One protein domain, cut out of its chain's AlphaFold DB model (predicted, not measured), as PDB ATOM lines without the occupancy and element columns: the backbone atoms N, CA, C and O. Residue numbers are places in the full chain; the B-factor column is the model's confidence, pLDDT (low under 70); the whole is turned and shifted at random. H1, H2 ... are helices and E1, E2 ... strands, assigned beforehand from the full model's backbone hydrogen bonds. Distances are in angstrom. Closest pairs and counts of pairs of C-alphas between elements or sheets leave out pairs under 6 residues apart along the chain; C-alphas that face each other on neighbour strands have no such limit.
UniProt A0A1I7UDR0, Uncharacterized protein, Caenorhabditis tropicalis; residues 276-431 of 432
ATOM      1  N   GLU A 276     227.266 223.718 146.727       86.81
ATOM      2  CA  GLU A 276     227.923 222.467 146.324       86.81
ATOM      3  C   GLU A 276     227.137 221.231 146.789       86.81
ATOM      4  O   GLU A 276     226.948 220.291 146.012       86.81
ATOM      5  N   SER A 277     226.584 221.255 148.007       89.94
ATOM      6  CA  SER A 277     225.715 220.190 148.527       89.94
ATOM      7  C   SER A 277     224.473 219.995 147.647       89.94
ATOM      8  O   SER A 277     224.159 218.864 147.272       89.94
ATOM      9  N   LEU A 278     223.824 221.081 147.199       89.88
ATOM     10  CA  LEU A 278     222.679 221.009 146.284       89.88
ATOM     11  C   LEU A 278     223.050 220.405 144.916       89.88
ATOM     12  O   LEU A 278     222.285 219.614 144.363       89.88
ATOM     13  N   LYS A 279     224.226 220.737 144.366       87.50
ATOM     14  CA  LYS A 279     224.719 220.147 143.102       87.50
ATOM     15  C   LYS A 279     224.981 218.647 143.235       87.50
ATOM     16  O   LYS A 279     224.695 217.899 142.294       87.50
ATOM     17  N   ALA A 280     225.526 218.229 144.378       89.25
ATOM     18  CA  ALA A 280     225.955 216.862 144.645       89.25
ATOM     19  C   ALA A 280     224.811 215.923 145.058       89.25
ATOM     20  O   ALA A 280     224.767 214.798 144.561       89.25
ATOM     21  N   ILE A 281     223.874 216.364 145.910       89.88
ATOM     22  CA  ILE A 281     222.861 215.496 146.543       89.88
ATOM     23  C   ILE A 281     222.054 214.676 145.527       89.88
ATOM     24  O   ILE A 281     221.823 213.492 145.743       89.88
ATOM     25  N   ARG A 282     221.710 215.257 144.370       88.06
ATOM     26  CA  ARG A 282     221.030 214.555 143.268       88.06
ATOM     27  C   ARG A 282     221.844 213.381 142.725       88.06
ATOM     28  O   ARG A 282     221.285 212.310 142.496       88.06
ATOM     29  N   ASP A 283     223.141 213.581 142.485       87.62
ATOM     30  CA  ASP A 283     224.002 212.520 141.960       87.62
ATOM     31  C   ASP A 283     224.218 211.427 143.033       87.62
ATOM     32  O   ASP A 283     224.145 210.250 142.695       87.62
ATOM     33  N   VAL A 284     224.376 211.795 144.316       89.31
ATOM     34  CA  VAL A 284     224.520 210.849 145.449       89.31
ATOM     35  C   VAL A 284     223.258 210.003 145.653       89.31
ATOM     36  O   VAL A 284     223.337 208.778 145.690       89.31
ATOM     37  N   VAL A 285     222.082 210.636 145.738       87.94
ATOM     38  CA  VAL A 285     220.791 209.940 145.902       87.94
ATOM     39  C   VAL A 285     220.521 209.006 144.720       87.94
ATOM     40  O   VAL A 285     220.019 207.898 144.905       87.94
ATOM     41  N   THR A 286     220.877 209.428 143.501       85.00
ATOM     42  CA  THR A 286     220.722 208.580 142.313       85.00
ATOM     43  C   THR A 286     221.655 207.371 142.356       85.00
ATOM     44  O   THR A 286     221.232 206.281 141.985       85.00
ATOM     45  N   ASP A 287     222.904 207.527 142.800       84.88
ATOM     46  CA  ASP A 287     223.864 206.420 142.845       84.88
ATOM     47  C   ASP A 287     223.541 205.383 143.930       84.88
ATOM     48  O   ASP A 287     223.641 204.187 143.662       84.88
ATOM     49  N   ASP A 288     223.057 205.805 145.104       82.06
ATOM     50  CA  ASP A 288     222.597 204.873 146.145       82.06
ATOM     51  C   ASP A 288     221.374 204.067 145.662       82.06
ATOM     52  O   ASP A 288     221.342 202.839 145.775       82.06
ATOM     53  N   PHE A 289     220.423 204.727 144.986       80.31
ATOM     54  CA  PHE A 289     219.298 204.058 144.324       80.31
ATOM     55  C   PHE A 289     219.759 203.054 143.251       80.31
ATOM     56  O   PHE A 289     219.336 201.896 143.277       80.31
ATOM     57  N   MET A 290     220.659 203.442 142.337       79.12
ATOM     58  CA  MET A 290     221.199 202.513 141.328       79.12
ATOM     59  C   MET A 290     222.000 201.373 141.971       79.12
ATOM     60  O   MET A 290     221.974 200.248 141.474       79.12
ATOM     61  N   THR A 291     222.687 201.629 143.086       76.69
ATOM     62  CA  THR A 291     223.438 200.620 143.839       76.69
ATOM     63  C   THR A 291     222.519 199.587 144.482       76.69
ATOM     64  O   THR A 291     222.847 198.401 144.426       76.69
ATOM     65  N   LEU A 292     221.356 199.978 145.022       71.38
ATOM     66  CA  LEU A 292     220.339 199.014 145.462       71.38
ATOM     67  C   LEU A 292     219.868 198.141 144.292       71.38
ATOM     68  O   LEU A 292     220.042 196.923 144.346       71.38
ATOM     69  N   VAL A 293     219.404 198.758 143.199       70.62
ATOM     70  CA  VAL A 293     218.893 198.034 142.018       70.62
ATOM     71  C   VAL A 293     219.942 197.070 141.440       70.62
ATOM     72  O   VAL A 293     219.608 195.963 141.019       70.62
ATOM     73  N   ARG A 294     221.227 197.448 141.449       72.19
ATOM     74  CA  ARG A 294     222.342 196.582 141.024       72.19
ATOM     75  C   ARG A 294     222.647 195.453 142.006       72.19
ATOM     76  O   ARG A 294     222.989 194.359 141.559       72.19
ATOM     77  N   ARG A 295     222.576 195.693 143.321       64.31
ATOM     78  CA  ARG A 295     222.826 194.669 144.357       64.31
ATOM     79  C   ARG A 295     221.760 193.582 144.349       64.31
ATOM     80  O   ARG A 295     222.082 192.419 144.575       64.31
ATOM     81  N   GLU A 296     220.524 193.943 144.026       59.69
ATOM     82  CA  GLU A 296     219.407 193.008 143.890       59.69
ATOM     83  C   GLU A 296     219.480 192.137 142.605       59.69
ATOM     84  O   GLU A 296     218.584 191.336 142.361       59.69
ATOM     85  N   ASN A 297     220.572 192.180 141.818       51.12
ATOM     86  CA  ASN A 297     220.846 191.245 140.702       51.12
ATOM     87  C   ASN A 297     221.118 189.777 141.129       51.12
ATOM     88  O   ASN A 297     221.604 188.976 140.327       51.12
ATOM     89  N   GLN A 298     220.824 189.383 142.372       46.38
ATOM     90  CA  GLN A 298     220.855 187.976 142.783       46.38
ATOM     91  C   GLN A 298     219.460 187.355 142.627       46.38
ATOM     92  O   GLN A 298     218.631 187.403 143.533       46.38
ATOM     93  N   SER A 299     219.261 186.701 141.475       46.19
ATOM     94  CA  SER A 299     218.004 186.125 140.948       46.19
ATOM     95  C   SER A 299     216.932 187.139 140.514       46.19
ATOM     96  O   SER A 299     216.642 188.118 141.189       46.19
ATOM     97  N   GLU A 300     216.338 186.877 139.349       50.16
ATOM     98  CA  GLU A 300     215.345 187.729 138.689       50.16
ATOM     99  C   GLU A 300     214.077 187.979 139.535       50.16
ATOM    100  O   GLU A 300     213.546 187.042 140.134       50.16
ATOM    101  N   PRO A 301     213.438 189.155 139.416       50.00
ATOM    102  CA  PRO A 301     214.019 190.482 139.256       50.00
ATOM    103  C   PRO A 301     213.639 191.389 140.438       50.00
ATOM    104  O   PRO A 301     212.502 191.368 140.915       50.00
ATOM    105  N   ALA A 302     214.561 192.260 140.842       47.22
ATOM    106  CA  ALA A 302     214.268 193.350 141.762       47.22
ATOM    107  C   ALA A 302     213.144 194.239 141.199       47.22
ATOM    108  O   ALA A 302     213.306 194.836 140.125       47.22
ATOM    109  N   PRO A 303     211.983 194.333 141.861       52.22
ATOM    110  CA  PRO A 303     210.969 195.271 141.434       52.22
ATOM    111  C   PRO A 303     211.428 196.686 141.794       52.22
ATOM    112  O   PRO A 303     211.815 196.926 142.926       52.22
ATOM    113  N   PHE A 304     211.288 197.663 140.894       50.62
ATOM    114  CA  PHE A 304     211.720 199.057 141.141       50.62
ATOM    115  C   PHE A 304     211.081 199.742 142.382       50.62
ATOM    116  O   PHE A 304     211.402 200.889 142.692       50.62
ATOM    117  N   TRP A 305     210.134 199.071 143.048       52.25
ATOM    118  CA  TRP A 305     209.498 199.497 144.289       52.25
ATOM    119  C   TRP A 305     210.112 198.900 145.569       52.25
ATOM    120  O   TRP A 305     209.844 199.454 146.633       52.25
ATOM    121  N   SER A 306     210.926 197.829 145.522       49.88
ATOM    122  CA  SER A 306     211.658 197.339 146.718       49.88
ATOM    123  C   SER A 306     212.686 198.366 147.198       49.88
ATOM    124  O   SER A 306     213.021 198.455 148.375       49.88
ATOM    125  N   SER A 307     213.116 199.219 146.279       55.31
ATOM    126  CA  SER A 307     214.099 200.271 146.448       55.31
ATOM    127  C   SER A 307     213.494 201.634 146.826       55.31
ATOM    128  O   SER A 307     213.900 202.635 146.250       55.31
ATOM    129  N   ILE A 308     212.541 201.731 147.764       62.47
ATOM    130  CA  ILE A 308     212.310 203.015 148.479       62.47
ATOM    131  C   ILE A 308     213.249 203.153 149.685       62.47
ATOM    132  O   ILE A 308     213.509 204.267 150.129       62.47
ATOM    133  N   ASP A 309     213.868 202.068 150.153       66.62
ATOM    134  CA  ASP A 309     214.714 202.103 151.349       66.62
ATOM    135  C   ASP A 309     215.930 203.045 151.263       66.62
ATOM    136  O   ASP A 309     216.327 203.590 152.297       66.62
ATOM    137  N   PHE A 310     216.468 203.339 150.063       73.81
ATOM    138  CA  PHE A 310     217.520 204.365 149.909       73.81
ATOM    139  C   PHE A 310     217.049 205.724 150.433       73.81
ATOM    140  O   PHE A 310     217.792 206.423 151.117       73.81
ATOM    141  N   VAL A 311     215.785 206.081 150.179       77.88
ATOM    142  CA  VAL A 311     215.180 207.368 150.547       77.88
ATOM    143  C   VAL A 311     215.300 207.597 152.053       77.88
ATOM    144  O   VAL A 311     215.649 208.697 152.485       77.88
ATOM    145  N   TYR A 312     215.116 206.553 152.868       78.69
ATOM    146  CA  TYR A 312     215.275 206.645 154.321       78.69
ATOM    147  C   TYR A 312     216.703 206.987 154.762       78.69
ATOM    148  O   TYR A 312     216.881 207.602 155.814       78.69
ATOM    149  N   GLY A 313     217.714 206.668 153.950       83.19
ATOM    150  CA  GLY A 313     219.090 207.120 154.145       83.19
ATOM    151  C   GLY A 313     219.231 208.645 154.094       83.19
ATOM    152  O   GLY A 313     220.032 209.196 154.846       83.19
ATOM    153  N   PHE A 314     218.411 209.336 153.299       89.38
ATOM    154  CA  PHE A 314     218.496 210.780 153.027       89.38
ATOM    155  C   PHE A 314     217.383 211.613 153.688       89.38
ATOM    156  O   PHE A 314     217.203 212.775 153.340       89.38
ATOM    157  N   THR A 315     216.626 211.054 154.635       88.06
ATOM    158  CA  THR A 315     215.504 211.738 155.313       88.06
ATOM    159  C   THR A 315     215.830 212.081 156.761       88.06
ATOM    160  O   THR A 315     216.605 211.386 157.431       88.06
ATOM    161  N   LEU A 316     215.213 213.147 157.271       85.12
ATOM    162  CA  LEU A 316     215.300 213.486 158.685       85.12
ATOM    163  C   LEU A 316     214.414 212.506 159.471       85.12
ATOM    164  O   LEU A 316     213.243 212.312 159.155       85.12
ATOM    165  N   HIS A 317     214.993 211.831 160.464       81.88
ATOM    166  CA  HIS A 317     214.308 210.848 161.321       81.88
ATOM    167  C   HIS A 317     213.545 209.717 160.591       81.88
ATOM    168  O   HIS A 317     212.629 209.134 161.170       81.88
ATOM    169  N   ARG A 318     213.934 209.367 159.352       78.19
ATOM    170  CA  ARG A 318     213.238 208.387 158.490       78.19
ATOM    171  C   ARG A 318     211.789 208.766 158.127       78.19
ATOM    172  O   ARG A 318     210.958 207.886 157.929       78.19
ATOM    173  N   GLN A 319     211.484 210.061 158.035       79.44
ATOM    174  CA  GLN A 319     210.160 210.575 157.656       79.44
ATOM    175  C   GLN A 319     210.189 211.183 156.247       79.44
ATOM    176  O   GLN A 319     211.099 211.943 155.927       79.44
ATOM    177  N   ILE A 320     209.200 210.855 155.410       81.00
ATOM    178  CA  ILE A 320     208.996 211.434 154.075       81.00
ATOM    179  C   ILE A 320     207.530 211.328 153.623       81.00
ATOM    180  O   ILE A 320     206.926 210.255 153.663       81.00
ATOM    181  N   GLU A 321     206.966 212.429 153.114       81.44
ATOM    182  CA  GLU A 321     205.676 212.389 152.412       81.44
ATOM    183  C   GLU A 321     205.871 211.805 151.001       81.44
ATOM    184  O   GLU A 321     206.691 212.299 150.226       81.44
ATOM    185  N   ILE A 322     205.096 210.781 150.633       77.69
ATOM    186  CA  ILE A 322     205.179 210.167 149.300       77.69
ATOM    187  C   ILE A 322     203.863 210.401 148.553       77.69
ATOM    188  O   ILE A 322     202.797 209.996 149.007       77.69
ATOM    189  N   GLU A 323     203.932 211.043 147.389       78.88
ATOM    190  CA  GLU A 323     202.806 211.228 146.471       78.88
ATOM    191  C   GLU A 323     203.052 210.428 145.189       78.88
ATOM    192  O   GLU A 323     204.054 210.614 144.500       78.88
ATOM    193  N   LEU A 324     202.124 209.535 144.855       73.81
ATOM    194  CA  LEU A 324     202.218 208.639 143.707       73.81
ATOM    195  C   LEU A 324     201.021 208.859 142.794       73.81
ATOM    196  O   LEU A 324     199.880 208.829 143.249       73.81
ATOM    197  N   CYS A 325     201.253 208.995 141.494       74.69
ATOM    198  CA  CYS A 325     200.173 209.259 140.541       74.69
ATOM    199  C   CYS A 325     199.057 208.187 140.529       74.69
ATOM    200  O   CYS A 325     197.907 208.512 140.254       74.69
ATOM    201  N   GLU A 326     199.372 206.928 140.862       66.19
ATOM    202  CA  GLU A 326     198.392 205.827 140.915       66.19
ATOM    203  C   GLU A 326     197.630 205.714 142.252       66.19
ATOM    204  O   GLU A 326     196.560 205.109 142.279       66.19
ATOM    205  N   LEU A 327     198.162 206.263 143.356       63.09
ATOM    206  CA  LEU A 327     197.633 206.058 144.721       63.09
ATOM    207  C   LEU A 327     197.310 207.357 145.485       63.09
ATOM    208  O   LEU A 327     196.689 207.302 146.543       63.09
ATOM    209  N   GLY A 328     197.709 208.522 144.973       65.62
ATOM    210  CA  GLY A 328     197.630 209.795 145.688       65.62
ATOM    211  C   GLY A 328     198.724 209.944 146.753       65.62
ATOM    212  O   GLY A 328     199.837 209.440 146.599       65.62
ATOM    213  N   ARG A 329     198.415 210.681 147.826       65.88
ATOM    214  CA  ARG A 329     199.310 210.906 148.974       65.88
ATOM    215  C   ARG A 329     199.287 209.722 149.943       65.88
ATOM    216  O   ARG A 329     198.211 209.251 150.302       65.88
ATOM    217  N   LEU A 330     200.462 209.311 150.414       65.62
ATOM    218  CA  LEU A 330     200.672 208.276 151.425       65.62
ATOM    219  C   LEU A 330     201.412 208.852 152.639       65.62
ATOM    220  O   LEU A 330     202.371 209.610 152.483       65.62
ATOM    221  N   ASP A 331     200.981 208.457 153.837       57.44
ATOM    222  CA  ASP A 331     201.428 209.049 155.103       57.44
ATOM    223  C   ASP A 331     202.515 208.229 155.834       57.44
ATOM    224  O   ASP A 331     202.635 207.008 155.669       57.44
ATOM    225  N   ASN A 332     203.298 208.925 156.663       56.31
ATOM    226  CA  ASN A 332     204.673 208.580 157.071       56.31
ATOM    227  C   ASN A 332     204.950 207.157 157.609       56.31
ATOM    228  O   ASN A 332     206.053 206.655 157.410       56.31
ATOM    229  N   SER A 333     204.019 206.509 158.319       49.44
ATOM    230  CA  SER A 333     204.271 205.197 158.958       49.44
ATOM    231  C   SER A 333     203.759 203.991 158.169       49.44
ATOM    232  O   SER A 333     204.034 202.855 158.550       49.44
ATOM    233  N   THR A 334     202.998 204.219 157.098       47.97
ATOM    234  CA  THR A 334     202.325 203.152 156.334       47.97
ATOM    235  C   THR A 334     202.746 203.128 154.865       47.97
ATOM    236  O   THR A 334     202.527 202.127 154.184       47.97
ATOM    237  N   SER A 335     203.371 204.209 154.386       52.72
ATOM    238  CA  SER A 335     203.658 204.471 152.974       52.72
ATOM    239  C   SER A 335     204.529 203.406 152.303       52.72
ATOM    240  O   SER A 335     204.080 202.839 151.312       52.72
ATOM    241  N   ALA A 336     205.713 203.074 152.833       52.44
ATOM    242  CA  ALA A 336     206.596 202.076 152.212       52.44
ATOM    243  C   ALA A 336     205.978 200.668 152.185       52.44
ATOM    244  O   ALA A 336     205.941 200.047 151.129       52.44
ATOM    245  N   LEU A 337     205.406 200.193 153.298       49.53
ATOM    246  CA  LEU A 337     204.807 198.854 153.361       49.53
ATOM    247  C   LEU A 337     203.548 198.735 152.476       49.53
ATOM    248  O   LEU A 337     203.348 197.718 151.819       49.53
ATOM    249  N   GLN A 338     202.698 199.767 152.402       51.41
ATOM    250  CA  GLN A 338     201.547 199.763 151.483       51.41
ATOM    251  C   GLN A 338     201.960 199.939 150.018       51.41
ATOM    252  O   GLN A 338     201.316 199.376 149.131       51.41
ATOM    253  N   PHE A 339     203.029 200.692 149.754       54.47
ATOM    254  CA  PHE A 339     203.628 200.807 148.428       54.47
ATOM    255  C   PHE A 339     204.161 199.452 147.951       54.47
ATOM    256  O   PHE A 339     203.784 199.012 146.862       54.47
ATOM    257  N   GLU A 340     204.936 198.773 148.801       52.31
ATOM    258  CA  GLU A 340     205.460 197.422 148.603       52.31
ATOM    259  C   GLU A 340     204.319 196.434 148.311       52.31
ATOM    260  O   GLU A 340     204.274 195.824 147.242       52.31
ATOM    261  N   LEU A 341     203.337 196.334 149.215       50.50
ATOM    262  CA  LEU A 341     202.232 195.378 149.108       50.50
ATOM    263  C   LEU A 341     201.367 195.592 147.854       50.50
ATOM    264  O   LEU A 341     201.035 194.616 147.183       50.50
ATOM    265  N   ASN A 342     201.039 196.838 147.490       50.84
ATOM    266  CA  ASN A 342     200.154 197.114 146.350       50.84
ATOM    267  C   ASN A 342     200.853 197.032 144.979       50.84
ATOM    268  O   ASN A 342     200.214 196.660 143.992       50.84
ATOM    269  N   HIS A 343     202.150 197.350 144.875       54.09
ATOM    270  CA  HIS A 343     202.864 197.259 143.591       54.09
ATOM    271  C   HIS A 343     203.383 195.843 143.291       54.09
ATOM    272  O   HIS A 343     203.668 195.522 142.127       54.09
ATOM    273  N   ARG A 344     203.441 194.962 144.300       49.94
ATOM    274  CA  ARG A 344     203.928 193.578 144.182       49.94
ATOM    275  C   ARG A 344     203.108 192.667 143.277       49.94
ATOM    276  O   ARG A 344     203.646 191.668 142.802       49.94
ATOM    277  N   GLU A 345     201.857 193.008 142.982       47.97
ATOM    278  CA  GLU A 345     201.038 192.240 142.035       47.97
ATOM    279  C   GLU A 345     201.061 192.806 140.608       47.97
ATOM    280  O   GLU A 345     201.113 192.032 139.655       47.97
ATOM    281  N   LYS A 346     201.096 194.136 140.433       49.34
ATOM    282  CA  LYS A 346     201.026 194.770 139.100       49.34
ATOM    283  C   LYS A 346     202.374 194.934 138.389       49.34
ATOM    284  O   LYS A 346     202.407 194.931 137.162       49.34
ATOM    285  N   MET A 347     203.480 195.092 139.123       49.75
ATOM    286  CA  MET A 347     204.771 195.524 138.548       49.75
ATOM    287  C   MET A 347     205.825 194.414 138.390       49.75
ATOM    288  O   MET A 347     206.913 194.694 137.888       49.75
ATOM    289  N   LYS A 348     205.514 193.154 138.741       53.91
ATOM    290  CA  LYS A 348     206.412 191.986 138.553       53.91
ATOM    291  C   LYS A 348     206.914 191.804 137.115       53.91
ATOM    292  O   LYS A 348     207.943 191.175 136.906       53.91
ATOM    293  N   ASN A 349     206.210 192.380 136.142       58.16
ATOM    294  CA  ASN A 349     206.516 192.261 134.721       58.16
ATOM    295  C   ASN A 349     207.294 193.473 134.169       58.16
ATOM    296  O   ASN A 349     207.300 193.661 132.957       58.16
ATOM    297  N   THR A 350     207.921 194.320 135.002       63.53
ATOM    298  CA  THR A 350     208.764 195.442 134.527       63.53
ATOM    299  C   THR A 350     210.063 195.595 135.319       63.53
ATOM    300  O   THR A 350     210.033 195.589 136.547       63.53
ATOM    301  N   ARG A 351     211.184 195.810 134.619       70.31
ATOM    302  CA  ARG A 351     212.526 196.074 135.175       70.31
ATOM    303  C   ARG A 351     212.992 197.496 134.862       70.31
ATOM    304  O   ARG A 351     212.608 198.051 133.828       70.31
ATOM    305  N   LEU A 352     213.860 198.067 135.695       75.44
ATOM    306  CA  LEU A 352     214.551 199.318 135.372       75.44
ATOM    307  C   LEU A 352     215.564 199.063 134.239       75.44
ATOM    308  O   LEU A 352     216.440 198.214 134.361       75.44
ATOM    309  N   ALA A 353     215.410 199.762 133.116       75.31
ATOM    310  CA  ALA A 353     216.296 199.683 131.951       75.31
ATOM    311  C   ALA A 353     217.358 200.791 131.958       75.31
ATOM    312  O   ALA A 353     218.469 200.598 131.464       75.31
ATOM    313  N   GLY A 354     217.025 201.947 132.532       78.38
ATOM    314  CA  GLY A 354     217.932 203.082 132.605       78.38
ATOM    315  C   GLY A 354     217.361 204.282 133.339       78.38
ATOM    316  O   GLY A 354     216.249 204.244 133.868       78.38
ATOM    317  N   TYR A 355     218.140 205.357 133.354       84.62
ATOM    318  CA  TYR A 355     217.815 206.596 134.047       84.62
ATOM    319  C   TYR A 355     218.372 207.827 133.322       84.62
ATOM    320  O   TYR A 355     219.347 207.754 132.572       84.62
ATOM    321  N   GLU A 356     217.749 208.976 133.558       85.69
ATOM    322  CA  GLU A 356     218.180 210.279 133.055       85.69
ATOM    323  C   GLU A 356     218.120 211.297 134.200       85.69
ATOM    324  O   GLU A 356     217.106 211.444 134.882       85.69
ATOM    325  N   ILE A 357     219.235 211.990 134.417       82.56
ATOM    326  CA  ILE A 357     219.364 213.053 135.411       82.56
ATOM    327  C   ILE A 357     219.229 214.377 134.659       82.56
ATOM    328  O   ILE A 357     220.060 214.654 133.788       82.56
ATOM    329  N   ASP A 358     218.225 215.195 134.988       80.38
ATOM    330  CA  ASP A 358     218.233 216.582 134.519       80.38
ATOM    331  C   ASP A 358     219.323 217.341 135.291       80.38
ATOM    332  O   ASP A 358     219.462 217.194 136.505       80.38
ATOM    333  N   TYR A 359     220.139 218.109 134.573       80.94
ATOM    334  CA  TYR A 359     221.205 218.939 135.139       80.94
ATOM    335  C   TYR A 359     220.863 220.438 135.139       80.94
ATOM    336  O   TYR A 359     221.647 221.237 135.651       80.94
ATOM    337  N   LYS A 360     219.712 220.826 134.574       79.75
ATOM    338  CA  LYS A 360     219.221 222.212 134.452       79.75
ATOM    339  C   LYS A 360     218.139 222.569 135.476       79.75
ATOM    340  O   LYS A 360     217.694 223.712 135.514       79.75
ATOM    341  N   ASP A 361     217.694 221.591 136.255       72.94
ATOM    342  CA  ASP A 361     216.598 221.674 137.222       72.94
ATOM    343  C   ASP A 361     216.987 222.348 138.547       72.94
ATOM    344  O   ASP A 361     216.118 222.879 139.238       72.94
ATOM    345  N   ILE A 362     218.281 222.355 138.884       78.69
ATOM    346  CA  ILE A 362     218.806 222.947 140.118       78.69
ATOM    347  C   ILE A 362     218.778 224.486 140.049       78.69
ATOM    348  O   ILE A 362     219.508 225.071 139.241       78.69
ATOM    349  N   PRO A 363     218.023 225.167 140.933       79.56
ATOM    350  CA  PRO A 363     218.123 226.610 141.090       79.56
ATOM    351  C   PRO A 363     219.404 226.965 141.861       79.56
ATOM    352  O   PRO A 363     219.598 226.513 142.989       79.56
ATOM    353  N   LEU A 364     220.259 227.794 141.257       81.38
ATOM    354  CA  LEU A 364     221.403 228.431 141.918       81.38
ATOM    355  C   LEU A 364     221.196 229.961 141.962       81.38
ATOM    356  O   LEU A 364     220.717 230.520 140.970       81.38
ATOM    357  N   PRO A 365     221.571 230.660 143.053       84.56
ATOM    358  CA  PRO A 365     222.131 230.112 144.291       84.56
ATOM    359  C   PRO A 365     221.128 229.214 145.022       84.56
ATOM    360  O   PRO A 365     219.911 229.383 144.900       84.56
ATOM    361  N   ALA A 366     221.655 228.235 145.746       86.69
ATOM    362  CA  ALA A 366     220.880 227.313 146.547       86.69
ATOM    363  C   ALA A 366     220.074 228.065 147.617       86.69
ATOM    364  O   ALA A 366     220.430 229.159 148.061       86.69
ATOM    365  N   THR A 367     218.955 227.479 148.037       89.81
ATOM    366  CA  THR A 367     218.116 228.042 149.104       89.81
ATOM    367  C   THR A 367     217.658 226.937 150.055       89.81
ATOM    368  O   THR A 367     217.660 225.765 149.657       89.81
ATOM    369  N   PRO A 368     217.218 227.255 151.288       91.81
ATOM    370  CA  PRO A 368     216.877 226.238 152.283       91.81
ATOM    371  C   PRO A 368     215.753 225.266 151.898       91.81
ATOM    372  O   PRO A 368     215.567 224.269 152.589       91.81
ATOM    373  N   LYS A 369     215.003 225.524 150.815       93.69
ATOM    374  CA  LYS A 369     214.084 224.561 150.195       93.69
ATOM    375  C   LYS A 369     214.335 224.505 148.693       93.69
ATOM    376  O   LYS A 369     214.284 225.525 148.014       93.69
ATOM    377  N   SER A 370     214.577 223.311 148.169       93.44
ATOM    378  CA  SER A 370     214.879 223.093 146.755       93.44
ATOM    379  C   SER A 370     214.230 221.800 146.252       93.44
ATOM    380  O   SER A 370     213.435 221.166 146.950       93.44
ATOM    381  N   TYR A 371     214.531 221.410 145.019       92.31
ATOM    382  CA  TYR A 371     214.157 220.113 144.474       92.31
ATOM    383  C   TYR A 371     215.162 219.657 143.417       92.31
ATOM    384  O   TYR A 371     215.909 220.468 142.873       92.31
ATOM    385  N   PHE A 372     215.122 218.369 143.095       91.00
ATOM    386  CA  PHE A 372     215.717 217.826 141.878       91.00
ATOM    387  C   PHE A 372     214.809 216.762 141.257       91.00
ATOM    388  O   PHE A 372     213.862 216.274 141.889       91.00
ATOM    389  N   ILE A 373     215.081 216.421 140.002       90.19
ATOM    390  CA  ILE A 373     214.321 215.461 139.210       90.19
ATOM    391  C   ILE A 373     215.241 214.328 138.749       90.19
ATOM    392  O   ILE A 373     216.226 214.541 138.042       90.19
ATOM    393  N   LEU A 374     214.865 213.103 139.108       87.88
ATOM    394  CA  LEU A 374     215.389 211.885 138.504       87.88
ATOM    395  C   LEU A 374     214.331 211.308 137.567       87.88
ATOM    396  O   LEU A 374     213.162 211.184 137.925       87.88
ATOM    397  N   ASN A 375     214.744 210.900 136.378       87.00
ATOM    398  CA  ASN A 375     213.884 210.196 135.446       87.00
ATOM    399  C   ASN A 375     214.334 208.747 135.320       87.00
ATOM    400  O   ASN A 375     215.525 208.444 135.298       87.00
ATOM    401  N   THR A 376     213.363 207.849 135.223       81.81
ATOM    402  CA  THR A 376     213.573 206.402 135.162       81.81
ATOM    403  C   THR A 376     212.900 205.835 133.923       81.81
ATOM    404  O   THR A 376     211.801 206.249 133.550       81.81
ATOM    405  N   VAL A 377     213.562 204.879 133.278       79.56
ATOM    406  CA  VAL A 377     213.049 204.147 132.121       79.56
ATOM    407  C   VAL A 377     212.851 202.704 132.549       79.56
ATOM    408  O   VAL A 377     213.805 202.025 132.925       79.56
ATOM    409  N   THR A 378     211.613 202.221 132.491       76.38
ATOM    410  CA  THR A 378     211.271 200.820 132.768       76.38
ATOM    411  C   THR A 378     210.950 200.079 131.471       76.38
ATOM    412  O   THR A 378     210.373 200.650 130.548       76.38
ATOM    413  N   SER A 379     211.344 198.809 131.392       72.12
ATOM    414  CA  SER A 379     211.074 197.906 130.263       72.12
ATOM    415  C   SER A 379     210.316 196.669 130.749       72.12
ATOM    416  O   SER A 379     210.506 196.275 131.905       72.12
ATOM    417  N   PRO A 380     209.457 196.053 129.923       68.88
ATOM    418  CA  PRO A 380     208.742 194.849 130.316       68.88
ATOM    419  C   PRO A 380     209.666 193.624 130.427       68.88
ATOM    420  O   PRO A 380     210.750 193.576 129.843       68.88
ATOM    421  N   ILE A 381     209.210 192.623 131.178       65.50
ATOM    422  CA  ILE A 381     209.881 191.339 131.409       65.50
ATOM    423  C   ILE A 381     209.049 190.239 130.734       65.50
ATOM    424  O   ILE A 381     207.858 190.109 131.012       65.50
ATOM    425  N   GLY A 382     209.680 189.458 129.849       60.69
ATOM    426  CA  GLY A 382     209.054 188.379 129.071       60.69
ATOM    427  C   GLY A 382     208.990 188.663 127.562       60.69
ATOM    428  O   GLY A 382     208.612 189.757 127.141       60.69
ATOM    429  N   GLU A 383     209.346 187.667 126.740       51.38
ATOM    430  CA  GLU A 383     209.562 187.808 125.284       51.38
ATOM    431  C   GLU A 383     208.409 188.501 124.543       51.38
ATOM    432  O   GLU A 383     208.648 189.437 123.783       51.38
ATOM    433  N   ALA A 384     207.160 188.108 124.817       51.41
ATOM    434  CA  ALA A 384     205.978 188.622 124.120       51.41
ATOM    435  C   ALA A 384     205.732 190.135 124.306       51.41
ATOM    436  O   ALA A 384     205.115 190.768 123.450       51.41
ATOM    437  N   MET A 385     206.211 190.731 125.406       50.69
ATOM    438  CA  MET A 385     206.151 192.185 125.616       50.69
ATOM    439  C   MET A 385     207.426 192.897 125.151       50.69
ATOM    440  O   MET A 385     207.359 194.056 124.748       50.69
ATOM    441  N   ILE A 386     208.575 192.213 125.138       52.91
ATOM    442  CA  ILE A 386     209.831 192.749 124.589       52.91
ATOM    443  C   ILE A 386     209.680 193.029 123.085       52.91
ATOM    444  O   ILE A 386     210.094 194.087 122.616       52.91
ATOM    445  N   THR A 387     208.989 192.154 122.343       46.31
ATOM    446  CA  THR A 387     208.661 192.361 120.917       46.31
ATOM    447  C   THR A 387     207.772 193.575 120.629       46.31
ATOM    448  O   THR A 387     207.686 193.989 119.477       46.31
ATOM    449  N   ALA A 388     207.122 194.164 121.640       50.66
ATOM    450  CA  ALA A 388     206.286 195.358 121.489       50.66
ATOM    451  C   ALA A 388     207.043 196.686 121.717       50.66
ATOM    452  O   ALA A 388     206.447 197.749 121.567       50.66
ATOM    453  N   GLY A 389     208.327 196.648 122.101       52.50
ATOM    454  CA  GLY A 389     209.187 197.839 122.227       52.50
ATOM    455  C   GLY A 389     208.795 198.851 123.318       52.50
ATOM    456  O   GLY A 389     209.359 199.940 123.374       52.50
ATOM    457  N   SER A 390     207.843 198.523 124.194       61.88
ATOM    458  CA  SER A 390     207.162 199.478 125.076       61.88
ATOM    459  C   SER A 390     207.961 199.876 126.329       61.88
ATOM    460  O   SER A 390     207.645 199.488 127.457       61.88
ATOM    461  N   THR A 391     208.981 200.722 126.164       69.06
ATOM    462  CA  THR A 391     209.618 201.405 127.303       69.06
ATOM    463  C   THR A 391     208.691 202.456 127.917       69.06
ATOM    464  O   THR A 391     208.085 203.257 127.209       69.06
ATOM    465  N   SER A 392     208.613 202.486 129.247       73.81
ATOM    466  CA  SER A 392     207.819 203.456 130.010       73.81
ATOM    467  C   SER A 392     208.716 204.405 130.798       73.81
ATOM    468  O   SER A 392     209.532 203.958 131.608       73.81
ATOM    469  N   TYR A 393     208.526 205.707 130.597       78.69
ATOM    470  CA  TYR A 393     209.263 206.777 131.267       78.69
ATOM    471  C   TYR A 393     208.506 207.271 132.505       78.69
ATOM    472  O   TYR A 393     207.293 207.498 132.437       78.69
ATOM    473  N   GLN A 394     209.209 207.469 133.621       79.81
ATOM    474  CA  GLN A 394     208.632 207.913 134.889       79.81
ATOM    475  C   GLN A 394     209.527 208.945 135.590       79.81
ATOM    476  O   GLN A 394     210.709 208.697 135.831       79.81
ATOM    477  N   GLU A 395     208.940 210.099 135.912       87.69
ATOM    478  CA  GLU A 395     209.586 211.224 136.601       87.69
ATOM    479  C   GLU A 395     209.414 211.097 138.123       87.69
ATOM    480  O   GLU A 395     208.293 210.932 138.613       87.69
ATOM    481  N   TRP A 396     210.523 211.225 138.851       87.62
ATOM    482  CA  TRP A 396     210.619 211.237 140.308       87.62
ATOM    483  C   TRP A 396     211.130 212.613 140.737       87.62
ATOM    484  O   TRP A 396     212.291 212.959 140.508       87.62
ATOM    485  N   LYS A 397     210.260 213.415 141.350       91.12
ATOM    486  CA  LYS A 397     210.602 214.739 141.866       91.12
ATOM    487  C   LYS A 397     210.833 214.668 143.370       91.12
ATOM    488  O   LYS A 397     209.896 214.448 144.137       91.12
ATOM    489  N   PHE A 398     212.070 214.915 143.778       90.94
ATOM    490  CA  PHE A 398     212.495 214.950 145.171       90.94
ATOM    491  C   PHE A 398     212.481 216.395 145.658       90.94
ATOM    492  O   PHE A 398     213.197 217.232 145.112       90.94
ATOM    493  N   GLN A 399     211.656 216.710 146.656       93.50
ATOM    494  CA  GLN A 399     211.700 217.993 147.358       93.50
ATOM    495  C   GLN A 399     212.602 217.864 148.579       93.50
ATOM    496  O   GLN A 399     212.504 216.886 149.326       93.50
ATOM    497  N   ILE A 400     213.469 218.854 148.767       94.75
ATOM    498  CA  ILE A 400     214.541 218.814 149.757       94.75
ATOM    499  C   ILE A 400     214.583 220.081 150.600       94.75
ATOM    500  O   ILE A 400     214.321 221.176 150.094       94.75
ATOM    501  N   SER A 401     214.966 219.938 151.865       95.06
ATOM    502  CA  SER A 401     215.250 221.059 152.759       95.06
ATOM    503  C   SER A 401     216.627 220.961 153.392       95.06
ATOM    504  O   SER A 401     217.171 219.880 153.600       95.06
ATOM    505  N   TRP A 402     217.210 222.124 153.643       93.88
ATOM    506  CA  TRP A 402     218.508 222.268 154.284       93.88
ATOM    507  C   TRP A 402     218.356 222.213 155.803       93.88
ATOM    508  O   TRP A 402     217.645 223.042 156.378       93.88
ATOM    509  N   ASP A 403     219.049 221.278 156.452       93.88
ATOM    510  CA  ASP A 403     219.296 221.356 157.891       93.88
ATOM    511  C   ASP A 403     220.601 222.120 158.144       93.88
ATOM    512  O   ASP A 403     221.657 221.762 157.624       93.88
ATOM    513  N   GLU A 404     220.527 223.180 158.948       90.69
ATOM    514  CA  GLU A 404     221.657 224.073 159.228       90.69
ATOM    515  C   GLU A 404     222.733 223.409 160.113       90.69
ATOM    516  O   GLU A 404     223.911 223.752 160.027       90.69
ATOM    517  N   MET A 405     222.354 222.460 160.976       91.81
ATOM    518  CA  MET A 405     223.277 221.799 161.905       91.81
ATOM    519  C   MET A 405     223.988 220.621 161.239       91.81
ATOM    520  O   MET A 405     225.206 220.498 161.348       91.81
ATOM    521  N   ASP A 406     223.267 219.784 160.504       93.00
ATOM    522  CA  ASP A 406     223.870 218.714 159.708       93.00
ATOM    523  C   ASP A 406     224.508 219.236 158.410       93.00
ATOM    524  O   ASP A 406     225.331 218.543 157.812       93.00
ATOM    525  N   GLN A 407     224.163 220.460 157.991       91.56
ATOM    526  CA  GLN A 407     224.608 221.108 156.753       91.56
ATOM    527  C   GLN A 407     224.402 220.209 155.533       91.56
ATOM    528  O   GLN A 407     225.321 219.887 154.769       91.56
ATOM    529  N   PHE A 408     223.165 219.743 155.406       93.25
ATOM    530  CA  PHE A 408     222.787 218.667 154.507       93.25
ATOM    531  C   PHE A 408     221.376 218.886 153.969       93.25
ATOM    532  O   PHE A 408     220.487 219.347 154.688       93.25
ATOM    533  N   TYR A 409     221.164 218.519 152.705       94.06
ATOM    534  CA  TYR A 409     219.840 218.516 152.094       94.06
ATOM    535  C   TYR A 409     219.112 217.200 152.356       94.06
ATOM    536  O   TYR A 409     219.394 216.175 151.736       94.06
ATOM    537  N   TYR A 410     218.135 217.259 153.250       94.25
ATOM    538  CA  TYR A 410     217.224 216.172 153.560       94.25
ATOM    539  C   TYR A 410     216.080 216.083 152.551       94.25
ATOM    540  O   TYR A 410     215.527 217.102 152.146       94.25
ATOM    541  N   LEU A 411     215.678 214.865 152.182       92.44
ATOM    542  CA  LEU A 411     214.439 214.613 151.446       92.44
ATOM    543  C   LEU A 411     213.240 214.849 152.381       92.44
ATOM    544  O   LEU A 411     213.119 214.176 153.401       92.44
ATOM    545  N   GLU A 412     212.350 215.783 152.032       91.19
ATOM    546  CA  GLU A 412     211.080 216.015 152.751       91.19
ATOM    547  C   GLU A 412     209.911 215.277 152.090       91.19
ATOM    548  O   GLU A 412     208.996 214.800 152.766       91.19
ATOM    549  N   ARG A 413     209.923 215.214 150.751       88.69
ATOM    550  CA  ARG A 413     208.804 214.706 149.954       88.69
ATOM    551  C   ARG A 413     209.266 214.127 148.625       88.69
ATOM    552  O   ARG A 413     210.071 214.737 147.920       88.69
ATOM    553  N   LEU A 414     208.692 212.992 148.245       87.19
ATOM    554  CA  LEU A 414     208.868 212.367 146.938       87.19
ATOM    555  C   LEU A 414     207.546 212.410 146.166       87.19
ATOM    556  O   LEU A 414     206.535 211.904 146.643       87.19
ATOM    557  N   VAL A 415     207.555 212.982 144.961       86.94
ATOM    558  CA  VAL A 415     206.413 212.954 144.036       86.94
ATOM    559  C   VAL A 415     206.774 212.149 142.791       86.94
ATOM    560  O   VAL A 415     207.639 212.562 142.019       86.94
ATOM    561  N   VAL A 416     206.098 211.022 142.569       82.06
ATOM    562  CA  VAL A 416     206.307 210.151 141.401       82.06
ATOM    563  C   VAL A 416     205.136 210.290 140.430       82.06
ATOM    564  O   VAL A 416     203.987 209.962 140.751       82.06
ATOM    565  N   LYS A 417     205.418 210.772 139.216       83.38
ATOM    566  CA  LYS A 417     204.400 210.956 138.169       83.38
ATOM    567  C   LYS A 417     203.968 209.623 137.547       83.38
ATOM    568  O   LYS A 417     204.624 208.592 137.700       83.38
ATOM    569  N   CYS A 418     202.847 209.649 136.826       75.69
ATOM    570  CA  CYS A 418     202.371 208.503 136.057       75.69
ATOM    571  C   CYS A 418     203.384 208.128 134.970       75.69
ATOM    572  O   CYS A 418     204.043 208.999 134.393       75.69
ATOM    573  N   LYS A 419     203.471 206.830 134.665       74.94
ATOM    574  CA  LYS A 419     204.258 206.331 133.535       74.94
ATOM    575  C   LYS A 419     203.730 206.924 132.227       74.94
ATOM    576  O   LYS A 419     202.522 206.990 132.010       74.94
ATOM    577  N   THR A 420     204.641 207.329 131.348       73.12
ATOM    578  CA  THR A 420     204.319 207.810 129.998       73.12
ATOM    579  C   THR A 420     205.018 206.954 128.950       73.12
ATOM    580  O   THR A 420     206.203 206.635 129.078       73.12
ATOM    581  N   SER A 421     204.283 206.580 127.904       62.56
ATOM    582  CA  SER A 421     204.844 205.970 126.702       62.56
ATOM    583  C   SER A 421     205.493 207.063 125.853       62.56
ATOM    584  O   SER A 421     204.798 207.853 125.210       62.56
ATOM    585  N   ARG A 422     206.823 207.125 125.872       54.97
ATOM    586  CA  ARG A 422     207.622 207.886 124.908       54.97
ATOM    587  C   ARG A 422     208.476 206.901 124.128       54.97
ATOM    588  O   ARG A 422     209.098 206.035 124.741       54.97
ATOM    589  N   ASP A 423     208.565 207.089 122.817       49.75
ATOM    590  CA  ASP A 423     209.627 206.487 122.017       49.75
ATOM    591  C   ASP A 423     210.945 207.153 122.427       49.75
ATOM    592  O   ASP A 423     211.204 208.316 122.107       49.75
ATOM    593  N   VAL A 424     211.752 206.456 123.232       52.09
ATOM    594  CA  VAL A 424     212.991 207.026 123.767       52.09
ATOM    595  C   VAL A 424     214.150 206.719 122.826       52.09
ATOM    596  O   VAL A 424     214.805 205.683 122.937       52.09
ATOM    597  N   GLU A 425     214.448 207.661 121.930       48.16
ATOM    598  CA  GLU A 425     215.698 207.693 121.160       48.16
ATOM    599  C   GLU A 425     216.924 207.811 122.093       48.16
ATOM    600  O   GLU A 425     217.426 208.905 122.346       48.16
ATOM    601  N   GLY A 426     217.410 206.682 122.619       50.75
ATOM    602  CA  GLY A 426     218.806 206.446 123.028       50.75
ATOM    603  C   GLY A 426     219.468 207.372 124.065       50.75
ATOM    604  O   GLY A 426     220.682 207.298 124.220       50.75
ATOM    605  N   LYS A 427     218.733 208.252 124.759       62.41
ATOM    606  CA  LYS A 427     219.300 209.325 125.613       62.41
ATOM    607  C   LYS A 427     219.387 209.026 127.117       62.41
ATOM    608  O   LYS A 427     219.770 209.907 127.881       62.41
ATOM    609  N   TYR A 428     219.085 207.805 127.553       70.19
ATOM    610  CA  TYR A 428     219.195 207.401 128.961       70.19
ATOM    611  C   TYR A 428     220.496 206.641 129.252       70.19
ATOM    612  O   TYR A 428     221.042 205.953 128.390       70.19
ATOM    613  N   ARG A 429     220.983 206.729 130.494       76.25
ATOM    614  CA  ARG A 429     222.088 205.897 130.986       76.25
ATOM    615  C   ARG A 429     221.552 204.506 131.342       76.25
ATOM    616  O   ARG A 429     220.525 204.441 132.022       76.25
ATOM    617  N   PRO A 430     222.189 203.404 130.914       73.31
ATOM    618  CA  PRO A 430     221.798 202.064 131.345       73.31
ATOM    619  C   PRO A 430     222.101 201.855 132.839       73.31
ATOM    620  O   PRO A 430     222.982 202.510 133.391       73.31
ATOM    621  N   VAL A 431     221.390 200.922 133.481       67.56
ATOM    622  CA  VAL A 431     221.598 200.541 134.902       67.56
ATOM    623  C   VAL A 431     222.821 199.624 135.102       67.56
ATOM    624  O   VAL A 431     223.214 199.374 136.239       67.56
TER     625      VAL A 431
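This is residues 276 to 431 of the 432 residues of an uncharacterized protein of Caenorhabditis tropicalis (UniProt A0A1I7UDR0). A strongly twisted sheet of six strands curls round the long helix H1, with the short helix H2 beside H1 and H3 over the edge made by E1 and E2. H1 and H3 are on one face of the sheet, two layers, while the small H4 lies between E4 and E5 at the far end of the whole. The printed part has 156 residues, with four named helices and six named strands in the order H1 H2 E1 E2 H3 E3 E4 H4 E5 E6. The mixed sheet runs E2 E1 E6 E5 E4 E3; the class is mixed, helices and strands. It is compact, with a radius of gyration of the C-alphas of 15.9 A, and spans 53 by 35 by 29 A, only just elongated.

H1, residues 276 to 295, begins at C-alpha 276 (227.923, 222.467, 146.324) and is 28.3 A long. H2 is residues 306 to 313, E1 321 to 324, E2 328 to 330, and H3 335 to 346, 17.1 A. E3, residues 350 to 357, 20.6 A, bends by 52 degrees at residue 353. E4, residues 369 to 380, is 36.1 A long; H4 is residues 383 to 386; E5, residues 392 to 403, is 35.1 A. E6, residues 408 to 416, 22.7 A, bends by 55 degrees at residue 412 and ends at C-alpha 416 (206.307, 210.151, 141.401).

H1 is on the sheet; its closest C-alphas to E4 are Arg 282 and Phe 372, 6.4 A. H1 touches H2 with residues 285 to 293 alone, a helical hairpin, closest at the C-alphas of Phe 289 and Phe 310, 5.9 A. H2 only grazes the sheet with residues 311 to 313. H3 has a height over the sheet of 11.7 A. E1 and E6 are parallel, with N 323 and O 414 within hydrogen-bond range at 2.8 A. The other neighbours are antiparallel, with N and O within hydrogen-bond range across each pair: N 324 and O 328 at 2.9 A for E1 and E2, N 410 and O 401 at 2.8 A for E6 and E5, N 374 and O 396 at 2.9 A for E4 and E5, and N 377 and O 354 at 2.8 A for E4 and E3. O i to N i+4 pairs within range are 14 of 16 in H1, 6 of 8 in H3 and 0 of 4 in H2, which has 3 of 5 O i to N i+3 pairs; H4 is too short for such a pair.

The C-alphas farthest apart, of Ala 384 and Met 405, are 53.2 A apart. The printed part has no cut; the link E3 to E4 is long. Residues 417 to 431 hold no named element, but 429 to 430 pair antiparallel with 354 to 355 of E3. Mean pLDDT of the printed part is 72.8, and 60 residues are under 70, among them 326 to 350.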